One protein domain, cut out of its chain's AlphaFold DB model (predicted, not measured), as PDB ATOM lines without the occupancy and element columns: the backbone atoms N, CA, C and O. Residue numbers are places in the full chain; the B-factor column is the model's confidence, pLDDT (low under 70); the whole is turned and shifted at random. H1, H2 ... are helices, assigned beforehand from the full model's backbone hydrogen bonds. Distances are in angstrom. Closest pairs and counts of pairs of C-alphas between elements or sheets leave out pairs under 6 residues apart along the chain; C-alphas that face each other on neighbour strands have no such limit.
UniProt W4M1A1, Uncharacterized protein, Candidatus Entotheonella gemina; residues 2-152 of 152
ATOM      1  N   ALA A   2     171.524 269.787 301.314       93.81
ATOM      2  CA  ALA A   2     170.549 270.885 301.160       93.81
ATOM      3  C   ALA A   2     171.158 272.302 301.126       93.81
ATOM      4  O   ALA A   2     170.728 273.132 300.334       93.81
ATOM      5  N   ILE A   3     172.195 272.562 301.930       94.44
ATOM      6  CA  ILE A   3     172.926 273.840 301.897       94.44
ATOM      7  C   ILE A   3     173.630 274.064 300.550       94.44
ATOM      8  O   ILE A   3     173.624 275.182 300.045       94.44
ATOM      9  N   GLY A   4     174.200 273.008 299.960       94.19
ATOM     10  CA  GLY A   4     174.799 273.074 298.623       94.19
ATOM     11  C   GLY A   4     173.756 273.455 297.574       94.19
ATOM     12  O   GLY A   4     173.956 274.412 296.841       94.19
ATOM     13  N   GLU A   5     172.593 272.800 297.598       95.38
ATOM     14  CA  GLU A   5     171.490 273.090 296.670       95.38
ATOM     15  C   GLU A   5     170.979 274.534 296.817       95.38
ATOM     16  O   GLU A   5     170.734 275.212 295.821       95.38
ATOM     17  N   ALA A   6     170.878 275.042 298.050       95.25
ATOM     18  CA  ALA A   6     170.519 276.438 298.301       95.25
ATOM     19  C   ALA A   6     171.546 277.418 297.706       95.25
ATOM     20  O   ALA A   6     171.173 278.464 297.172       95.25
ATOM     21  N   TYR A   7     172.836 277.087 297.800       94.94
ATOM     22  CA  TYR A   7     173.905 277.917 297.256       94.94
ATOM     23  C   TYR A   7     173.921 277.894 295.726       94.94
ATOM     24  O   TYR A   7     173.992 278.959 295.112       94.94
ATOM     25  N   ASP A   8     173.744 276.720 295.113       94.94
ATOM     26  CA  ASP A   8     173.607 276.579 293.660       94.94
ATOM     27  C   ASP A   8     172.448 277.444 293.139       94.94
ATOM     28  O   ASP A   8     172.598 278.179 292.162       94.94
ATOM     29  N   LEU A   9     171.289 277.392 293.808       95.06
ATOM     30  CA  LEU A   9     170.123 278.208 293.463       95.06
ATOM     31  C   LEU A   9     170.415 279.702 293.588       95.06
ATOM     32  O   LEU A   9     170.067 280.463 292.688       95.06
ATOM     33  N   PHE A  10     171.083 280.130 294.663       94.44
ATOM     34  CA  PHE A  10     171.483 281.526 294.825       94.44
ATOM     35  C   PHE A  10     172.368 282.001 293.667       94.44
ATOM     36  O   PHE A  10     172.122 283.075 293.113       94.44
ATOM     37  N   VAL A  11     173.363 281.205 293.268       94.19
ATOM     38  CA  VAL A  11     174.266 281.560 292.165       94.19
ATOM     39  C   VAL A  11     173.519 281.627 290.834       94.19
ATOM     40  O   VAL A  11     173.744 282.562 290.066       94.19
ATOM     41  N   LYS A  12     172.607 280.686 290.574       92.88
ATOM     42  CA  LYS A  12     171.836 280.647 289.324       92.88
ATOM     43  C   LYS A  12     170.810 281.776 289.220       92.88
ATOM     44  O   LYS A  12     170.703 282.391 288.166       92.88
ATOM     45  N   PHE A  13     170.082 282.076 290.297       94.50
ATOM     46  CA  PHE A  13     169.080 283.149 290.290       94.50
ATOM     47  C   PHE A  13     169.685 284.542 290.351       94.50
ATOM     48  O   PHE A  13     169.129 285.493 289.801       94.50
ATOM     49  N   TYR A  14     170.817 284.682 291.035       94.06
ATOM     50  CA  TYR A  14     171.398 285.983 291.328       94.06
ATOM     51  C   TYR A  14     172.884 286.052 290.945       94.06
ATOM     52  O   TYR A  14     173.708 286.446 291.778       94.06
ATOM     53  N   PRO A  15     173.259 285.768 289.682       92.56
ATOM     54  CA  PRO A  15     174.661 285.684 289.268       92.56
ATOM     55  C   PRO A  15     175.427 286.996 289.505       92.56
ATOM     56  O   PRO A  15     176.562 286.983 289.981       92.56
ATOM     57  N   HIS A  16     174.789 288.150 289.285       92.88
ATOM     58  CA  HIS A  16     175.392 289.459 289.566       92.88
ATOM     59  C   HIS A  16     175.546 289.754 291.062       92.88
ATOM     60  O   HIS A  16     176.505 290.419 291.461       92.88
ATOM     61  N   HIS A  17     174.646 289.249 291.912       92.88
ATOM     62  CA  HIS A  17     174.793 289.381 293.365       92.88
ATOM     63  C   HIS A  17     175.914 288.478 293.871       92.88
ATOM     64  O   HIS A  17     176.709 288.902 294.710       92.88
ATOM     65  N   PHE A  18     176.029 287.265 293.324       92.56
ATOM     66  CA  PHE A  18     177.152 286.380 293.605       92.56
ATOM     67  C   PHE A  18     178.482 287.048 293.235       92.56
ATOM     68  O   PHE A  18     179.342 287.178 294.106       92.56
ATOM     69  N   GLN A  19     178.623 287.566 292.011       91.12
ATOM     70  CA  GLN A  19     179.815 288.309 291.579       91.12
ATOM     71  C   GLN A  19     180.103 289.514 292.485       91.12
ATOM     72  O   GLN A  19     181.230 289.693 292.945       91.12
ATOM     73  N   SER A  20     179.075 290.295 292.819       90.19
ATOM     74  CA  SER A  20     179.205 291.434 293.736       90.19
ATOM     75  C   SER A  20     179.700 291.001 295.120       90.19
ATOM     76  O   SER A  20     180.542 291.674 295.707       90.19
ATOM     77  N   SER A  21     179.246 289.849 295.630       88.75
ATOM     78  CA  SER A  21     179.734 289.294 296.899       88.75
ATOM     79  C   SER A  21     181.212 288.891 296.838       88.75
ATOM     80  O   SER A  21     181.925 289.078 297.818       88.75
ATOM     81  N   GLN A  22     181.698 288.387 295.697       88.06
ATOM     82  CA  GLN A  22     183.122 288.079 295.501       88.06
ATOM     83  C   GLN A  22     183.964 289.361 295.496       88.06
ATOM     84  O   GLN A  22     184.994 289.450 296.161       88.06
ATOM     85  N   ILE A  23     183.480 290.392 294.805       88.62
ATOM     86  CA  ILE A  23     184.118 291.709 294.736       88.62
ATOM     87  C   ILE A  23     184.197 292.349 296.130       88.62
ATOM     88  O   ILE A  23     185.256 292.832 296.524       88.62
ATOM     89  N   LEU A  24     183.112 292.301 296.909       86.12
ATOM     90  CA  LEU A  24     183.067 292.843 298.273       86.12
ATOM     91  C   LEU A  24     184.008 292.133 299.255       86.12
ATOM     92  O   LEU A  24     184.433 292.752 300.227       86.12
ATOM     93  N   ARG A  25     184.371 290.868 299.006       85.25
ATOM     94  CA  ARG A  25     185.379 290.142 299.800       85.25
ATOM     95  C   ARG A  25     186.815 290.569 299.482       85.25
ATOM     96  O   ARG A  25     187.728 290.241 300.234       85.25
ATOM     97  N   THR A  26     187.032 291.320 298.402       87.50
ATOM     98  CA  THR A  26     188.354 291.850 298.054       87.50
ATOM     99  C   THR A  26     188.679 293.054 298.936       87.50
ATOM    100  O   THR A  26     187.977 294.063 298.890       87.50
ATOM    101  N   VAL A  27     189.772 292.979 299.706       81.56
ATOM    102  CA  VAL A  27     190.174 294.003 300.695       81.56
ATOM    103  C   VAL A  27     190.182 295.417 300.106       81.56
ATOM    104  O   VAL A  27     189.546 296.313 300.656       81.56
ATOM    105  N   SER A  28     190.787 295.591 298.925       85.69
ATOM    106  CA  SER A  28     190.922 296.890 298.241       85.69
ATOM    107  C   SER A  28     189.593 297.561 297.873       85.69
ATOM    108  O   SER A  28     189.559 298.762 297.589       85.69
ATOM    109  N   ILE A  29     188.504 296.792 297.851       83.19
ATOM    110  CA  ILE A  29     187.151 297.268 297.573       83.19
ATOM    111  C   ILE A  29     186.354 297.357 298.870       83.19
ATOM    112  O   ILE A  29     185.679 298.362 299.088       83.19
ATOM    113  N   ARG A  30     186.476 296.362 299.757       82.81
ATOM    114  CA  ARG A  30     185.809 296.341 301.064       82.81
ATOM    115  C   ARG A  30     186.102 297.602 301.866       82.81
ATOM    116  O   ARG A  30     185.165 298.250 302.323       82.81
ATOM    117  N   GLU A  31     187.371 297.995 301.946       86.81
ATOM    118  CA  GLU A  31     187.832 299.180 302.684       86.81
ATOM    119  C   GLU A  31     187.257 300.497 302.142       86.81
ATOM    120  O   GLU A  31     187.194 301.490 302.860       86.81
ATOM    121  N   LYS A  32     186.785 300.509 300.890       88.94
ATOM    122  CA  LYS A  32     186.146 301.676 300.261       88.94
ATOM    123  C   LYS A  32     184.640 301.742 300.510       88.94
ATOM    124  O   LYS A  32     183.990 302.701 300.094       88.94
ATOM    125  N   THR A  33     184.056 300.729 301.146       87.56
ATOM    126  CA  THR A  33     182.636 300.728 301.519       87.56
ATOM    127  C   THR A  33     182.438 301.331 302.908       87.56
ATOM    128  O   THR A  33     183.317 301.253 303.759       87.56
ATOM    129  N   SER A  34     181.269 301.925 303.161       91.31
ATOM    130  CA  SER A  34     180.931 302.466 304.485       91.31
ATOM    131  C   SER A  34     180.964 301.374 305.556       91.31
ATOM    132  O   SER A  34     180.440 300.286 305.314       91.31
ATOM    133  N   GLU A  35     181.430 301.699 306.759       90.12
ATOM    134  CA  GLU A  35     181.484 300.781 307.907       90.12
ATOM    135  C   GLU A  35     180.149 300.058 308.162       90.12
ATOM    136  O   GLU A  35     180.112 298.836 308.272       90.12
ATOM    137  N   ALA A  36     179.021 300.777 308.108       91.56
ATOM    138  CA  ALA A  36     177.687 300.188 308.273       91.56
ATOM    139  C   ALA A  36     177.364 299.077 307.249       91.56
ATOM    140  O   ALA A  36     176.627 298.136 307.546       91.56
ATOM    141  N   ARG A  37     177.908 299.165 306.026       87.44
ATOM    142  CA  ARG A  37     177.756 298.121 304.996       87.44
ATOM    143  C   ARG A  37     178.681 296.938 305.266       87.44
ATOM    144  O   ARG A  37     178.235 295.810 305.083       87.44
ATOM    145  N   GLN A  38     179.910 297.194 305.718       88.25
ATOM    146  CA  GLN A  38     180.858 296.144 306.105       88.25
ATOM    147  C   GLN A  38     180.276 295.300 307.245       88.25
ATOM    148  O   GLN A  38     180.092 294.099 307.077       88.25
ATOM    149  N   GLN A  39     179.829 295.946 308.326       91.44
ATOM    150  CA  GLN A  39     179.214 295.278 309.477       91.44
ATOM    151  C   GLN A  39     177.972 294.465 309.087       91.44
ATOM    152  O   GLN A  39     177.780 293.342 309.548       91.44
ATOM    153  N   ARG A  40     177.117 295.001 308.202       91.31
ATOM    154  CA  ARG A  40     175.937 294.271 307.717       91.31
ATOM    155  C   ARG A  40     176.320 293.035 306.902       91.31
ATOM    156  O   ARG A  40     175.657 292.009 307.029       91.31
ATOM    157  N   PHE A  41     177.340 293.142 306.053       89.31
ATOM    158  CA  PHE A  41     177.826 292.022 305.253       89.31
ATOM    159  C   PHE A  41     178.425 290.932 306.148       89.31
ATOM    160  O   PHE A  41     177.999 289.782 306.067       89.31
ATOM    161  N   GLU A  42     179.302 291.313 307.078       89.69
ATOM    162  CA  GLU A  42     179.912 290.409 308.060       89.69
ATOM    163  C   GLU A  42     178.860 289.708 308.925       89.69
ATOM    164  O   GLU A  42     178.917 288.493 309.104       89.69
ATOM    165  N   ALA A  43     177.836 290.428 309.391       92.88
ATOM    166  CA  ALA A  43     176.748 289.836 310.166       92.88
ATOM    167  C   ALA A  43     175.975 288.762 309.379       92.88
ATOM    168  O   ALA A  43     175.559 287.749 309.945       92.88
ATOM    169  N   VAL A  44     175.773 288.960 308.073       91.12
ATOM    170  CA  VAL A  44     175.124 287.961 307.212       91.12
ATOM    171  C   VAL A  44     176.046 286.766 306.974       91.12
ATOM    172  O   VAL A  44     175.588 285.632 307.097       91.12
ATOM    173  N   GLU A  45     177.334 286.989 306.701       89.19
ATOM    174  CA  GLU A  45     178.302 285.896 306.544       89.19
ATOM    175  C   GLU A  45     178.427 285.060 307.821       89.19
ATOM    176  O   GLU A  45     178.342 283.833 307.759       89.19
ATOM    177  N   HIS A  46     178.515 285.709 308.983       90.94
ATOM    178  CA  HIS A  46     178.539 285.045 310.285       90.94
ATOM    179  C   HIS A  46     177.297 284.184 310.511       90.94
ATOM    180  O   HIS A  46     177.408 283.064 311.006       90.94
ATOM    181  N   ARG A  47     176.109 284.664 310.119       93.44
ATOM    182  CA  ARG A  47     174.878 283.866 310.203       93.44
ATOM    183  C   ARG A  47     174.928 282.641 309.296       93.44
ATOM    184  O   ARG A  47     174.576 281.556 309.748       93.44
ATOM    185  N   CYS A  48     175.365 282.795 308.047       91.50
ATOM    186  CA  CYS A  48     175.472 281.678 307.107       91.50
ATOM    187  C   CYS A  48     176.463 280.618 307.602       91.50
ATOM    188  O   CYS A  48     176.119 279.440 307.660       91.50
ATOM    189  N   ILE A  49     177.661 281.037 308.017       91.12
ATOM    190  CA  ILE A  49     178.682 280.135 308.566       91.12
ATOM    191  C   ILE A  49     178.168 279.477 309.849       91.12
ATOM    192  O   ILE A  49     178.289 278.268 310.005       91.12
ATOM    193  N   GLY A  50     177.519 280.240 310.732       94.44
ATOM    194  CA  GLY A  50     176.955 279.731 311.979       94.44
ATOM    195  C   GLY A  50     175.931 278.611 311.780       94.44
ATOM    196  O   GLY A  50     175.940 277.654 312.555       94.44
ATOM    197  N   ILE A  51     175.101 278.691 310.732       95.12
ATOM    198  CA  ILE A  51     174.156 277.626 310.357       95.12
ATOM    199  C   ILE A  51     174.914 276.354 309.958       95.12
ATOM    200  O   ILE A  51     174.605 275.279 310.464       95.12
ATOM    201  N   VAL A  52     175.922 276.467 309.088       95.44
ATOM    202  CA  VAL A  52     176.685 275.301 308.610       95.44
ATOM    203  C   VAL A  52     177.480 274.656 309.745       95.44
ATOM    204  O   VAL A  52     177.391 273.444 309.935       95.44
ATOM    205  N   SER A  53     178.174 275.456 310.559       96.00
ATOM    206  CA  SER A  53     178.872 274.955 311.747       96.00
ATOM    207  C   SER A  53     177.907 274.319 312.751       96.00
ATOM    208  O   SER A  53     178.279 273.375 313.441       96.00
ATOM    209  N   GLY A  54     176.667 274.816 312.840       96.94
ATOM    210  CA  GLY A  54     175.603 274.223 313.653       96.94
ATOM    211  C   GLY A  54     175.288 272.793 313.233       96.94
ATOM    212  O   GLY A  54     175.368 271.898 314.062       96.94
ATOM    213  N   ILE A  55     175.068 272.569 311.936       96.50
ATOM    214  CA  ILE A  55     174.807 271.233 311.375       96.50
ATOM    215  C   ILE A  55     175.962 270.266 311.677       96.50
ATOM    216  O   ILE A  55     175.736 269.108 312.013       96.50
ATOM    217  N   ILE A  56     177.207 270.740 311.587       96.50
ATOM    218  CA  ILE A  56     178.391 269.928 311.913       96.50
ATOM    219  C   ILE A  56     178.418 269.565 313.401       96.50
ATOM    220  O   ILE A  56     178.687 268.415 313.745       96.50
ATOM    221  N   ARG A  57     178.118 270.516 314.294       97.12
ATOM    222  CA  ARG A  57     178.022 270.246 315.738       97.12
ATOM    223  C   ARG A  57     176.903 269.262 316.065       97.12
ATOM    224  O   ARG A  57     177.114 268.392 316.903       97.12
ATOM    225  N   ASP A  58     175.767 269.361 315.385       97.38
ATOM    226  CA  ASP A  58     174.657 268.425 315.566       97.38
ATOM    227  C   ASP A  58     175.059 267.004 315.138       97.38
ATOM    228  O   ASP A  58     174.780 266.053 315.866       97.38
ATOM    229  N   GLY A  59     175.785 266.863 314.022       96.56
ATOM    230  CA  GLY A  59     176.333 265.575 313.579       96.56
ATOM    231  C   GLY A  59     177.343 264.978 314.566       96.56
ATOM    232  O   GLY A  59     177.299 263.781 314.844       96.56
ATOM    233  N   LEU A  60     178.211 265.809 315.159       96.38
ATOM    234  CA  LEU A  60     179.123 265.379 316.231       96.38
ATOM    235  C   LEU A  60     178.358 264.909 317.476       96.38
ATOM    236  O   LEU A  60     178.706 263.888 318.063       96.38
ATOM    237  N   ALA A  61     177.321 265.646 317.883       97.25
ATOM    238  CA  ALA A  61     176.529 265.328 319.069       97.25
ATOM    239  C   ALA A  61     175.715 264.032 318.912       97.25
ATOM    240  O   ALA A  61     175.501 263.323 319.893       97.25
ATOM    241  N   GLN A  62     175.276 263.722 317.689       96.75
ATOM    242  CA  GLN A  62     174.528 262.503 317.363       96.75
ATOM    243  C   GLN A  62     175.434 261.288 317.111       96.75
ATOM    244  O   GLN A  62     174.957 260.158 317.129       96.75
ATOM    245  N   GLY A  63     176.742 261.503 316.930       95.12
ATOM    246  CA  GLY A  63     177.697 260.444 316.602       95.12
ATOM    247  C   GLY A  63     177.742 260.081 315.114       95.12
ATOM    248  O   GLY A  63     178.439 259.138 314.746       95.12
ATOM    249  N   ASP A  64     177.052 260.840 314.259       95.69
ATOM    250  CA  ASP A  64     177.067 260.665 312.800       95.69
ATOM    251  C   ASP A  64     178.383 261.142 312.174       95.69
ATOM    252  O   ASP A  64     178.736 260.737 311.068       95.69
ATOM    253  N   LEU A  65     179.106 262.021 312.869       95.69
ATOM    254  CA  LEU A  65     180.383 262.587 312.455       95.69
ATOM    255  C   LEU A  65     181.397 262.452 313.590       95.69
ATOM    256  O   LEU A  65     181.078 262.702 314.750       95.69
ATOM    257  N   VAL A  66     182.649 262.148 313.246       93.38
ATOM    258  CA  VAL A  66     183.781 262.222 314.172       93.38
ATOM    259  C   VAL A  66     184.886 263.040 313.520       93.38
ATOM    260  O   VAL A  66     185.505 262.614 312.549       93.38
ATOM    261  N   LEU A  67     185.150 264.229 314.061       94.75
ATOM    262  CA  LEU A  67     186.264 265.054 313.603       94.75
ATOM    263  C   LEU A  67     187.559 264.698 314.351       94.75
ATOM    264  O   LEU A  67     187.524 264.432 315.556       94.75
ATOM    265  N   PRO A  68     188.722 264.732 313.675       93.56
ATOM    266  CA  PRO A  68     190.012 264.647 314.344       93.56
ATOM    267  C   PRO A  68     190.198 265.741 315.406       93.56
ATOM    268  O   PRO A  68     189.777 266.877 315.220       93.56
ATOM    269  N   MET A  69     190.931 265.447 316.484       92.56
ATOM    270  CA  MET A  69     191.112 266.382 317.614       92.56
ATOM    271  C   MET A  69     191.765 267.733 317.265       92.56
ATOM    272  O   MET A  69     191.733 268.662 318.066       92.56
ATOM    273  N   TRP A  70     192.406 267.829 316.101       94.38
ATOM    274  CA  TRP A  70     193.138 269.005 315.634       94.38
ATOM    275  C   TRP A  70     192.308 269.904 314.706       94.38
ATOM    276  O   TRP A  70     192.829 270.915 314.238       94.38
ATOM    277  N   ILE A  71     191.039 269.556 314.447       96.19
ATOM    278  CA  ILE A  71     190.122 270.369 313.644       96.19
ATOM    279  C   ILE A  71     188.822 270.659 314.408       96.19
ATOM    280  O   ILE A  71     188.136 269.755 314.882       96.19
ATOM    281  N   SER A  72     188.473 271.938 314.532       94.94
ATOM    282  CA  SER A  72     187.196 272.374 315.099       94.94
ATOM    283  C   SER A  72     186.062 272.278 314.065       94.94
ATOM    284  O   SER A  72     186.322 272.279 312.855       94.94
ATOM    285  N   PRO A  73     184.788 272.270 314.500       94.69
ATOM    286  CA  PRO A  73     183.641 272.354 313.595       94.69
ATOM    287  C   PRO A  73     183.711 273.550 312.637       94.69
ATOM    288  O   PRO A  73     183.390 273.434 311.456       94.69
ATOM    289  N   GLU A  74     184.165 274.705 313.118       94.81
ATOM    290  CA  GLU A  74     184.316 275.934 312.335       94.81
ATOM    291  C   GLU A  74     185.459 275.824 311.319       94.81
ATOM    292  O   GLU A  74     185.306 276.264 310.181       94.81
ATOM    293  N   GLN A  75     186.578 275.193 311.686       95.56
ATOM    294  CA  GLN A  75     187.676 274.928 310.750       95.56
ATOM    295  C   GLN A  75     187.251 273.946 309.649       95.56
ATOM    296  O   GLN A  75     187.575 274.145 308.479       95.56
ATOM    297  N   PHE A  76     186.466 272.925 309.995       96.38
ATOM    298  CA  PHE A  76     185.891 272.015 309.005       96.38
ATOM    299  C   PHE A  76     184.872 272.727 308.096       96.38
ATOM    300  O   PHE A  76     184.901 272.572 306.873       96.38
ATOM    301  N   THR A  77     184.033 273.591 308.679       96.00
ATOM    302  CA  THR A  77     183.091 274.456 307.946       96.00
ATOM    303  C   THR A  77     183.810 275.346 306.941       96.00
ATOM    304  O   THR A  77     183.359 275.475 305.804       96.00
ATOM    305  N   PHE A  78     184.943 275.934 307.334       95.38
ATOM    306  CA  PHE A  78     185.772 276.733 306.438       95.38
ATOM    307  C   PHE A  78     186.216 275.926 305.211       95.38
ATOM    308  O   PHE A  78     186.122 276.434 304.097       95.38
ATOM    309  N   GLY A  79     186.621 274.662 305.382       96.06
ATOM    310  CA  GLY A  79     186.980 273.792 304.259       96.06
ATOM    311  C   GLY A  79     185.820 273.564 303.280       96.06
ATOM    312  O   GLY A  79     185.990 273.731 302.071       96.06
ATOM    313  N   LEU A  80     184.616 273.272 303.789       95.25
ATOM    314  CA  LEU A  80     183.412 273.122 302.957       95.25
ATOM    315  C   LEU A  80     183.045 274.426 302.240       95.25
ATOM    316  O   LEU A  80     182.673 274.418 301.062       95.25
ATOM    317  N   TRP A  81     183.165 275.558 302.935       94.31
ATOM    318  CA  TRP A  81     182.906 276.871 302.359       94.31
ATOM    319  C   TRP A  81     183.916 277.222 301.266       94.31
ATOM    320  O   TRP A  81     183.509 277.683 300.199       94.31
ATOM    321  N   ALA A  82     185.205 276.964 301.483       95.62
ATOM    322  CA  ALA A  82     186.257 277.181 300.497       95.62
ATOM    323  C   ALA A  82     186.025 276.330 299.240       95.62
ATOM    324  O   ALA A  82     186.075 276.854 298.129       95.62
ATOM    325  N   LEU A  83     185.682 275.049 299.415       96.25
ATOM    326  CA  LEU A  83     185.359 274.150 298.308       96.25
ATOM    327  C   LEU A  83     184.146 274.657 297.514       96.25
ATOM    328  O   LEU A  83     184.205 274.772 296.292       96.25
ATOM    329  N   SER A  84     183.063 275.015 298.209       94.69
ATOM    330  CA  SER A  84     181.838 275.517 297.583       94.69
ATOM    331  C   SER A  84     182.044 276.843 296.855       94.69
ATOM    332  O   SER A  84     181.790 276.954 295.655       94.69
ATOM    333  N   SER A  85     182.522 277.860 297.570       93.00
ATOM    334  CA  SER A  85     182.688 279.209 297.026       93.00
ATOM    335  C   SER A  85     183.736 279.250 295.914       93.00
ATOM    336  O   SER A  85     183.504 279.897 294.893       93.00
ATOM    337  N   GLY A  86     184.841 278.514 296.067       94.69
ATOM    338  CA  GLY A  86     185.895 278.410 295.064       94.69
ATOM    339  C   GLY A  86     185.414 277.737 293.784       94.69
ATOM    340  O   GLY A  86     185.623 278.277 292.699       94.69
ATOM    341  N   ALA A  87     184.700 276.612 293.890       95.81
ATOM    342  CA  ALA A  87     184.139 275.942 292.720       95.81
ATOM    343  C   ALA A  87     183.173 276.858 291.950       95.81
ATOM    344  O   ALA A  87     183.282 276.976 290.731       95.81
ATOM    345  N   HIS A  88     182.295 277.581 292.650       95.62
ATOM    346  CA  HIS A  88     181.386 278.546 292.023       95.62
ATOM    347  C   HIS A  88     182.106 279.736 291.387       95.62
ATOM    348  O   HIS A  88     181.722 280.172 290.305       95.62
ATOM    349  N   ALA A  89     183.171 280.244 292.009       93.75
ATOM    350  CA  ALA A  89     183.986 281.300 291.415       93.75
ATOM    351  C   ALA A  89     184.679 280.826 290.124       93.75
ATOM    352  O   ALA A  89     184.700 281.561 289.136       93.75
ATOM    353  N   ILE A  90     185.192 279.591 290.104       94.81
ATOM    354  CA  ILE A  90     185.813 278.985 288.918       94.81
ATOM    355  C   ILE A  90     184.775 278.794 287.804       94.81
ATOM    356  O   ILE A  90     185.019 279.220 286.675       94.81
ATOM    357  N   MET A  91     183.609 278.220 288.129       94.00
ATOM    358  CA  MET A  91     182.496 278.025 287.189       94.00
ATOM    359  C   MET A  91     181.998 279.345 286.588       94.00
ATOM    360  O   MET A  91     181.680 279.405 285.405       94.00
ATOM    361  N   ALA A  92     181.951 280.418 287.383       90.62
ATOM    362  CA  ALA A  92     181.526 281.735 286.913       90.62
ATOM    363  C   ALA A  92     182.569 282.433 286.022       90.62
ATOM    364  O   ALA A  92     182.220 283.352 285.282       90.62
ATOM    365  N   GLY A  93     183.844 282.044 286.119       87.38
ATOM    366  CA  GLY A  93     184.939 282.696 285.404       87.38
ATOM    367  C   GLY A  93     185.117 282.217 283.964       87.38
ATOM    368  O   GLY A  93     185.519 283.010 283.113       87.38
ATOM    369  N   LYS A  94     184.862 280.932 283.685       86.75
ATOM    370  CA  LYS A  94     185.020 280.346 282.345       86.75
ATOM    371  C   LYS A  94     184.331 278.980 282.208       86.75
ATOM    372  O   LYS A  94     184.187 278.284 283.214       86.75
ATOM    373  N   PRO A  95     184.019 278.550 280.971       90.50
ATOM    374  CA  PRO A  95     183.678 277.158 280.682       90.50
ATOM    375  C   PRO A  95     184.835 276.214 281.064       90.50
ATOM    376  O   PRO A  95     186.013 276.576 280.930       90.50
ATOM    377  N   LEU A  96     184.515 275.024 281.582       94.00
ATOM    378  CA  LEU A  96     185.488 274.073 282.149       94.00
ATOM    379  C   LEU A  96     185.644 272.785 281.323       94.00
ATOM    380  O   LEU A  96     186.474 271.938 281.650       94.00
ATOM    381  N   GLU A  97     184.922 272.666 280.213       93.06
ATOM    382  CA  GLU A  97     184.903 271.500 279.325       93.06
ATOM    383  C   GLU A  97     186.291 271.251 278.723       93.06
ATOM    384  O   GLU A  97     186.773 270.123 278.700       93.06
ATOM    385  N   ASN A  98     187.005 272.321 278.353       91.75
ATOM    386  CA  ASN A  98     188.386 272.245 277.854       91.75
ATOM    387  C   ASN A  98     189.396 271.753 278.908       91.75
ATOM    388  O   ASN A  98     190.539 271.453 278.571       91.75
ATOM    389  N   LEU A  99     188.998 271.700 280.183       93.00
ATOM    390  CA  LEU A  99     189.781 271.129 281.282       93.00
ATOM    391  C   LEU A  99     189.334 269.697 281.628       93.00
ATOM    392  O   LEU A  99     189.803 269.145 282.619       93.00
ATOM    393  N   GLY A 100     188.426 269.107 280.843       94.62
ATOM    394  CA  GLY A 100     187.854 267.782 281.088       94.62
ATOM    395  C   GLY A 100     186.744 267.761 282.143       94.62
ATOM    396  O   GLY A 100     186.385 266.688 282.622       94.62
ATOM    397  N   ILE A 101     186.201 268.921 282.532       95.50
ATOM    398  CA  ILE A 101     185.131 269.029 283.532       95.50
ATOM    399  C   ILE A 101     183.826 269.396 282.820       95.50
ATOM    400  O   ILE A 101     183.479 270.567 282.688       95.50
ATOM    401  N   GLU A 102     183.099 268.380 282.355       94.50
ATOM    402  CA  GLU A 102     181.853 268.552 281.590       94.50
ATOM    403  C   GLU A 102     180.643 268.907 282.470       94.50
ATOM    404  O   GLU A 102     179.752 269.642 282.054       94.50
ATOM    405  N   ARG A 103     180.596 268.378 283.700       94.25
ATOM    406  CA  ARG A 103     179.466 268.539 284.631       94.25
ATOM    407  C   ARG A 103     179.946 269.137 285.953       94.25
ATOM    408  O   ARG A 103     180.009 268.433 286.959       94.25
ATOM    409  N   PRO A 104     180.310 270.429 285.980       94.31
ATOM    410  CA  PRO A 104     181.054 271.003 287.098       94.31
ATOM    411  C   PRO A 104     180.265 271.049 288.411       94.31
ATOM    412  O   PRO A 104     180.857 270.887 289.477       94.31
ATOM    413  N   TYR A 105     178.934 271.178 288.351       93.69
ATOM    414  CA  TYR A 105     178.091 271.024 289.538       93.69
ATOM    415  C   TYR A 105     178.164 269.590 290.071       93.69
ATOM    416  O   TYR A 105     178.469 269.409 291.241       93.69
ATOM    417  N   ASP A 106     177.982 268.561 289.241       94.94
ATOM    418  CA  ASP A 106     178.087 267.164 289.696       94.94
ATOM    419  C   ASP A 106     179.486 266.856 290.252       94.94
ATOM    420  O   ASP A 106     179.615 266.232 291.307       94.94
ATOM    421  N   THR A 107     180.536 267.390 289.619       95.94
ATOM    422  CA  THR A 107     181.913 267.322 290.127       95.94
ATOM    423  C   THR A 107     182.056 267.973 291.505       95.94
ATOM    424  O   THR A 107     182.734 267.420 292.371       95.94
ATOM    425  N   LEU A 108     181.424 269.122 291.759       96.75
ATOM    426  CA  LEU A 108     181.434 269.755 293.081       96.75
ATOM    427  C   LEU A 108     180.784 268.856 294.143       96.75
ATOM    428  O   LEU A 108     181.357 268.674 295.217       96.75
ATOM    429  N   TYR A 109     179.640 268.236 293.844       96.75
ATOM    430  CA  TYR A 109     179.003 267.320 294.796       96.75
ATOM    431  C   TYR A 109     179.845 266.073 295.047       96.75
ATOM    432  O   TYR A 109     179.989 265.687 296.205       96.75
ATOM    433  N   ALA A 110     180.477 265.503 294.020       96.38
ATOM    434  CA  ALA A 110     181.429 264.411 294.206       96.38
ATOM    435  C   ALA A 110     182.582 264.815 295.147       96.38
ATOM    436  O   ALA A 110     182.948 264.055 296.038       96.38
ATOM    437  N   ASN A 111     183.098 266.045 295.032       97.38
ATOM    438  CA  ASN A 111     184.111 266.556 295.962       97.38
ATOM    439  C   ASN A 111     183.575 266.749 297.388       97.38
ATOM    440  O   ASN A 111     184.297 266.469 298.343       97.38
ATOM    441  N   TYR A 112     182.313 267.168 297.562       97.12
ATOM    442  CA  TYR A 112     181.692 267.143 298.891       97.12
ATOM    443  C   TYR A 112     181.667 265.729 299.459       97.12
ATOM    444  O   TYR A 112     181.984 265.554 300.627       97.12
ATOM    445  N   HIS A 113     181.316 264.729 298.650       96.88
ATOM    446  CA  HIS A 113     181.243 263.339 299.106       96.88
ATOM    447  C   HIS A 113     182.622 262.846 299.541       96.88
ATOM    448  O   HIS A 113     182.754 262.350 300.649       96.88
ATOM    449  N   ILE A 114     183.666 263.095 298.745       97.25
ATOM    450  CA  ILE A 114     185.051 262.746 299.104       97.25
ATOM    451  C   ILE A 114     185.460 263.390 300.436       97.25
ATOM    452  O   ILE A 114     186.025 262.722 301.301       97.25
ATOM    453  N   MET A 115     185.173 264.681 300.622       96.06
ATOM    454  CA  MET A 115     185.534 265.393 301.850       96.06
ATOM    455  C   MET A 115     184.766 264.875 303.076       96.06
ATOM    456  O   MET A 115     185.355 264.727 304.145       96.06
ATOM    457  N   LEU A 116     183.463 264.618 302.931       96.44
ATOM    458  CA  LEU A 116     182.591 264.160 304.017       96.44
ATOM    459  C   LEU A 116     182.860 262.694 304.383       96.44
ATOM    460  O   LEU A 116     182.983 262.373 305.565       96.44
ATOM    461  N   ASP A 117     183.053 261.828 303.389       96.88
ATOM    462  CA  ASP A 117     183.446 260.433 303.596       96.88
ATOM    463  C   ASP A 117     184.844 260.339 304.222       96.88
ATOM    464  O   ASP A 117     185.087 259.475 305.061       96.88
ATOM    465  N   GLY A 118     185.755 261.258 303.874       95.06
ATOM    466  CA  GLY A 118     187.104 261.322 304.440       95.06
ATOM    467  C   GLY A 118     187.140 261.562 305.954       95.06
ATOM    468  O   GLY A 118     188.090 261.144 306.614       95.06
ATOM    469  N   VAL A 119     186.099 262.185 306.517       94.38
ATOM    470  CA  VAL A 119     185.900 262.327 307.974       94.38
ATOM    471  C   VAL A 119     184.876 261.336 308.534       94.38
ATOM    472  O   VAL A 119     184.482 261.430 309.693       94.38
ATOM    473  N   GLY A 120     184.433 260.379 307.717       95.25
ATOM    474  CA  GLY A 120     183.514 259.325 308.123       95.25
ATOM    475  C   GLY A 120     182.088 259.792 308.412       95.25
ATOM    476  O   GLY A 120     181.387 259.084 309.135       95.25
ATOM    477  N   TRP A 121     181.657 260.950 307.889       96.75
ATOM    478  CA  TRP A 121     180.307 261.460 308.144       96.75
ATOM    479  C   TRP A 121     179.259 260.518 307.539       96.75
ATOM    480  O   TRP A 121     179.200 260.331 306.326       96.75
ATOM    481  N   GLN A 122     178.427 259.927 308.391       96.62
ATOM    482  CA  GLN A 122     177.386 258.989 308.000       96.62
ATOM    483  C   GLN A 122     176.102 259.663 307.473       96.62
ATOM    484  O   GLN A 122     175.731 260.746 307.934       96.62
ATOM    485  N   PRO A 123     175.378 258.992 306.555       96.38
ATOM    486  CA  PRO A 123     175.796 257.769 305.862       96.38
ATOM    487  C   PRO A 123     176.870 258.057 304.797       96.38
ATOM    488  O   PRO A 123     176.829 259.097 304.143       96.38
ATOM    489  N   LEU A 124     177.819 257.137 304.591       96.88
ATOM    490  CA  LEU A 124     178.868 257.312 303.572       96.88
ATOM    491  C   LEU A 124     178.296 257.299 302.151       96.88
ATOM    492  O   LEU A 124     177.311 256.617 301.856       96.88
ATOM    493  N   SER A 125     178.959 258.001 301.234       96.62
ATOM    494  CA  SER A 125     178.453 258.177 299.870       96.62
ATOM    495  C   SER A 125     178.350 256.898 299.039       96.62
ATOM    496  O   SER A 125     177.544 256.832 298.116       96.62
ATOM    497  N   HIS A 126     179.109 255.857 299.384       95.94
ATOM    498  CA  HIS A 126     179.040 254.561 298.708       95.94
ATOM    499  C   HIS A 126     177.940 253.630 299.249       95.94
ATOM    500  O   HIS A 126     177.684 252.591 298.642       95.94
ATOM    501  N   VAL A 127     177.307 253.967 300.382       97.50
ATOM    502  CA  VAL A 127     176.220 253.168 300.986       97.50
ATOM    503  C   VAL A 127     174.857 253.853 300.918       97.50
ATOM    504  O   VAL A 127     173.848 253.234 301.252       97.50
ATOM    505  N   TRP A 128     174.809 255.121 300.504       97.25
ATOM    506  CA  TRP A 128     173.588 255.916 300.458       97.25
ATOM    507  C   TRP A 128     173.452 256.674 299.144       97.25
ATOM    508  O   TRP A 128     174.396 257.303 298.668       97.25
ATOM    509  N   ASP A 129     172.244 256.661 298.583       96.88
ATOM    510  CA  ASP A 129     171.942 257.361 297.339       96.88
ATOM    511  C   ASP A 129     171.742 258.867 297.590       96.88
ATOM    512  O   ASP A 129     170.645 259.393 297.849       96.88
ATOM    513  N   TYR A 130     172.855 259.593 297.535       96.12
ATOM    514  CA  TYR A 130     172.843 261.043 297.648       96.12
ATOM    515  C   TYR A 130     172.279 261.742 296.409       96.12
ATOM    516  O   TYR A 130     171.790 262.866 296.548       96.12
ATOM    517  N   GLU A 131     172.258 261.108 295.233       94.56
ATOM    518  CA  GLU A 131     171.577 261.673 294.063       94.56
ATOM    519  C   GLU A 131     170.063 261.683 294.277       94.56
ATOM    520  O   GLU A 131     169.425 262.727 294.108       94.56
ATOM    521  N   GLN A 132     169.492 260.578 294.765       96.81
ATOM    522  CA  GLN A 132     168.087 260.516 295.160       96.81
ATOM    523  C   GLN A 132     167.783 261.511 296.284       96.81
ATOM    524  O   GLN A 132     166.763 262.203 296.249       96.81
ATOM    525  N   THR A 133     168.681 261.645 297.262       96.69
ATOM    526  CA  THR A 133     168.535 262.638 298.339       96.69
ATOM    527  C   THR A 133     168.486 264.060 297.785       96.69
ATOM    528  O   THR A 133     167.632 264.850 298.188       96.69
ATOM    529  N   ARG A 134     169.361 264.396 296.832       95.56
ATOM    530  CA  ARG A 134     169.333 265.695 296.151       95.56
ATOM    531  C   ARG A 134     168.037 265.879 295.373       95.56
ATOM    532  O   ARG A 134     167.402 266.915 295.531       95.56
ATOM    533  N   ALA A 135     167.600 264.885 294.600       95.88
ATOM    534  CA  ALA A 135     166.337 264.952 293.866       95.88
ATOM    535  C   ALA A 135     165.151 265.247 294.800       95.88
ATOM    536  O   ALA A 135     164.364 266.156 294.530       95.88
ATOM    537  N   ARG A 136     165.084 264.565 295.949       97.50
ATOM    538  CA  ARG A 136     164.087 264.828 296.992       97.50
ATOM    539  C   ARG A 136     164.192 266.238 297.554       97.50
ATOM    540  O   ARG A 136     163.188 266.932 297.618       97.50
ATOM    541  N   ILE A 137     165.392 266.715 297.886       96.94
ATOM    542  CA  ILE A 137     165.603 268.095 298.358       96.94
ATOM    543  C   ILE A 137     165.059 269.113 297.345       96.94
ATOM    544  O   ILE A 137     164.356 270.049 297.728       96.94
ATOM    545  N   ARG A 138     165.324 268.921 296.049       95.75
ATOM    546  CA  ARG A 138     164.805 269.811 294.996       95.75
ATOM    547  C   ARG A 138     163.281 269.788 294.912       95.75
ATOM    548  O   ARG A 138     162.677 270.831 294.706       95.75
ATOM    549  N   GLN A 139     162.659 268.624 295.095       96.25
ATOM    550  CA  GLN A 139     161.208 268.439 294.968       96.25
ATOM    551  C   GLN A 139     160.405 268.775 296.234       96.25
ATOM    552  O   GLN A 139     159.230 269.144 296.140       96.25
ATOM    553  N   GLU A 140     161.003 268.597 297.410       96.75
ATOM    554  CA  GLU A 140     160.352 268.727 298.717       96.75
ATOM    555  C   GLU A 140     160.675 270.076 299.371       96.75
ATOM    556  O   GLU A 140     159.774 270.722 299.898       96.75
ATOM    557  N   VAL A 141     161.933 270.529 299.304       96.69
ATOM    558  CA  VAL A 141     162.407 271.739 300.003       96.69
ATOM    559  C   VAL A 141     162.450 272.948 299.073       96.69
ATOM    560  O   VAL A 141     161.985 274.024 299.435       96.69
ATOM    561  N   PHE A 142     162.987 272.781 297.862       96.56
ATOM    562  CA  PHE A 142     163.213 273.882 296.916       96.56
ATOM    563  C   PHE A 142     162.318 273.821 295.673       96.56
ATOM    564  O   PHE A 142     162.687 274.345 294.621       96.56
ATOM    565  N   ARG A 143     161.136 273.205 295.792       96.00
ATOM    566  CA  ARG A 143     160.225 272.953 294.666       96.00
ATOM    567  C   ARG A 143     159.965 274.195 293.824       96.00
ATOM    568  O   ARG A 143     160.121 274.162 292.607       96.00
ATOM    569  N   ASP A 144     159.557 275.277 294.478       95.38
ATOM    570  CA  ASP A 144     159.144 276.499 293.788       95.38
ATOM    571  C   ASP A 144     160.330 277.192 293.121       95.38
ATOM    572  O   ASP A 144     160.211 277.669 291.996       95.38
ATOM    573  N   ALA A 145     161.493 277.174 293.775       93.62
ATOM    574  CA  ALA A 145     162.727 277.707 293.220       93.62
ATOM    575  C   ALA A 145     163.148 276.920 291.967       93.62
ATOM    576  O   ALA A 145     163.416 277.510 290.930       93.62
ATOM    577  N   TYR A 146     163.132 275.588 292.000       92.25
ATOM    578  CA  TYR A 146     163.476 274.796 290.816       92.25
ATOM    579  C   TYR A 146     162.457 274.939 289.679       92.25
ATOM    580  O   TYR A 146     162.859 275.065 288.527       92.25
ATOM    581  N   ARG A 147     161.158 275.039 289.991       92.56
ATOM    582  CA  ARG A 147     160.129 275.335 288.983       92.56
ATOM    583  C   ARG A 147     160.349 276.694 288.318       92.56
ATOM    584  O   ARG A 147     160.160 276.822 287.116       92.56
ATOM    585  N   GLN A 148     160.720 277.717 289.086       92.19
ATOM    586  CA  GLN A 148     161.036 279.036 288.529       92.19
ATOM    587  C   GLN A 148     162.267 278.989 287.620       92.19
ATOM    588  O   GLN A 148     162.285 279.669 286.602       92.19
ATOM    589  N   LEU A 149     163.268 278.175 287.968       88.50
ATOM    590  CA  LEU A 149     164.485 278.017 287.177       88.50
ATOM    591  C   LEU A 149     164.218 277.362 285.813       88.50
ATOM    592  O   LEU A 149     164.832 277.747 284.831       88.50
ATOM    593  N   GLU A 150     163.303 276.392 285.744       85.31
ATOM    594  CA  GLU A 150     162.907 275.724 284.490       85.31
ATOM    595  C   GLU A 150     162.146 276.645 283.520       85.31
ATOM    596  O   GLU A 150     162.044 276.341 282.332       85.31
ATOM    597  N   LEU A 151     161.585 277.747 284.025       77.69
ATOM    598  CA  LEU A 151     160.817 278.723 283.249       77.69
ATOM    599  C   LEU A 151     161.652 279.933 282.792       77.69
ATOM    600  O   LEU A 151     161.126 280.759 282.043       77.69
ATOM    601  N   ALA A 152     162.889 280.067 283.281       68.75
ATOM    602  CA  ALA A 152     163.802 281.179 283.007       68.75
ATOM    603  C   ALA A 152     164.736 280.873 281.828       68.75
ATOM    604  O   ALA A 152     165.016 281.824 281.064       68.75
TER     605      ALA A 152
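AT A GLANCE: This is residues 2 to 152 of the 152 residues of an uncharacterized protein of Candidatus Entotheonella gemina (UniProt W4M1A1). The long helix H4 runs along one side of the model, and a helical hairpin stands off it: H5 starts beside residues 49 to 57 of H4 and heads away from it, and H6 folds back beside H5. The short helix H1 sits between this hairpin and the helices H7 and H8, while H2 and H3 lead from the end of H1 round to the start of H4, and residues 97 to 103 stick out as a loop. The printed part has 151 residues with eight named helices, H1 to H8 in order along the chain, and no named strand; its class is all helix. It is compact, with a radius of gyration of the C-alphas of 16.9 A and spans of 48 by 41 by 34 A.

IN THESE COORDINATES: H1 holds residues 2 to 13, is 16.5 A long and begins at C-alpha 2 (170.549, 270.885, 301.160). H2 holds residues 15 to 24 and H3 residues 27 to 30. H4, residues 35 to 62, is the longest at 40.0 A, from C-alpha 35 at (181.484, 300.781, 307.907). H5, residues 73 to 93, measures 30.1 A, and H6, residues 104 to 118, 20.8 A. H7 holds residues 130 to 140; H8, residues 143 to 150, ends at C-alpha 150 (162.907, 275.724, 284.490).

HOW THE PARTS SIT: H1 is the hub, touching three helices. With residues 2 to 5 alone it touches H7, closest at the C-alphas of Ala 2 and Ile 137, 6.3 A, at a steep tilt of 63 degrees. H1 and H8 only just touch, with 3 pairs of C-alphas within 8 A, the closest Leu 9 and Ala 145 at 7.4 A. H1 and H2 touch only at the corner, and only just, with 3 pairs; the closest C-alphas, of Val 11 and Phe 18, are 5.8 A apart. H1 and H5 are close but not clearly touching, the C-alphas of Gly 4 and Ser 84 being closest at 7.5 A. H5 and H6 form a hairpin at a shallow tilt of 18 degrees, opposite ways, with the C-alphas of Ala 87 and Leu 108 closest at 6.8 A. H5, with residues 73 to 77 alone, touches H4 at a steep tilt of 59 degrees; the closest C-alphas are those of Ser 53 and Glu 74, 5.6 A. H3 touches no helix; its closest C-alpha to H4 is that of Arg 30, 7.1 A from that of Gln 38. H4 and H6 are apart. In H1, H2, H4, H5, H6, H7 and H8 every O i to N i+4 pair is within hydrogen-bond range; H3 is too short for such a pair.

THE WHOLE: The C-alphas farthest apart, those of Ser 34 and Val 127, are 49.6 A apart. The printed part has no cut, and the link from H6 to H7, 11 residues, is long. Residues 97 to 103 stand free. The mean pLDDT of the printed part is 93.4, and residue 152, the chain's last, is under 70.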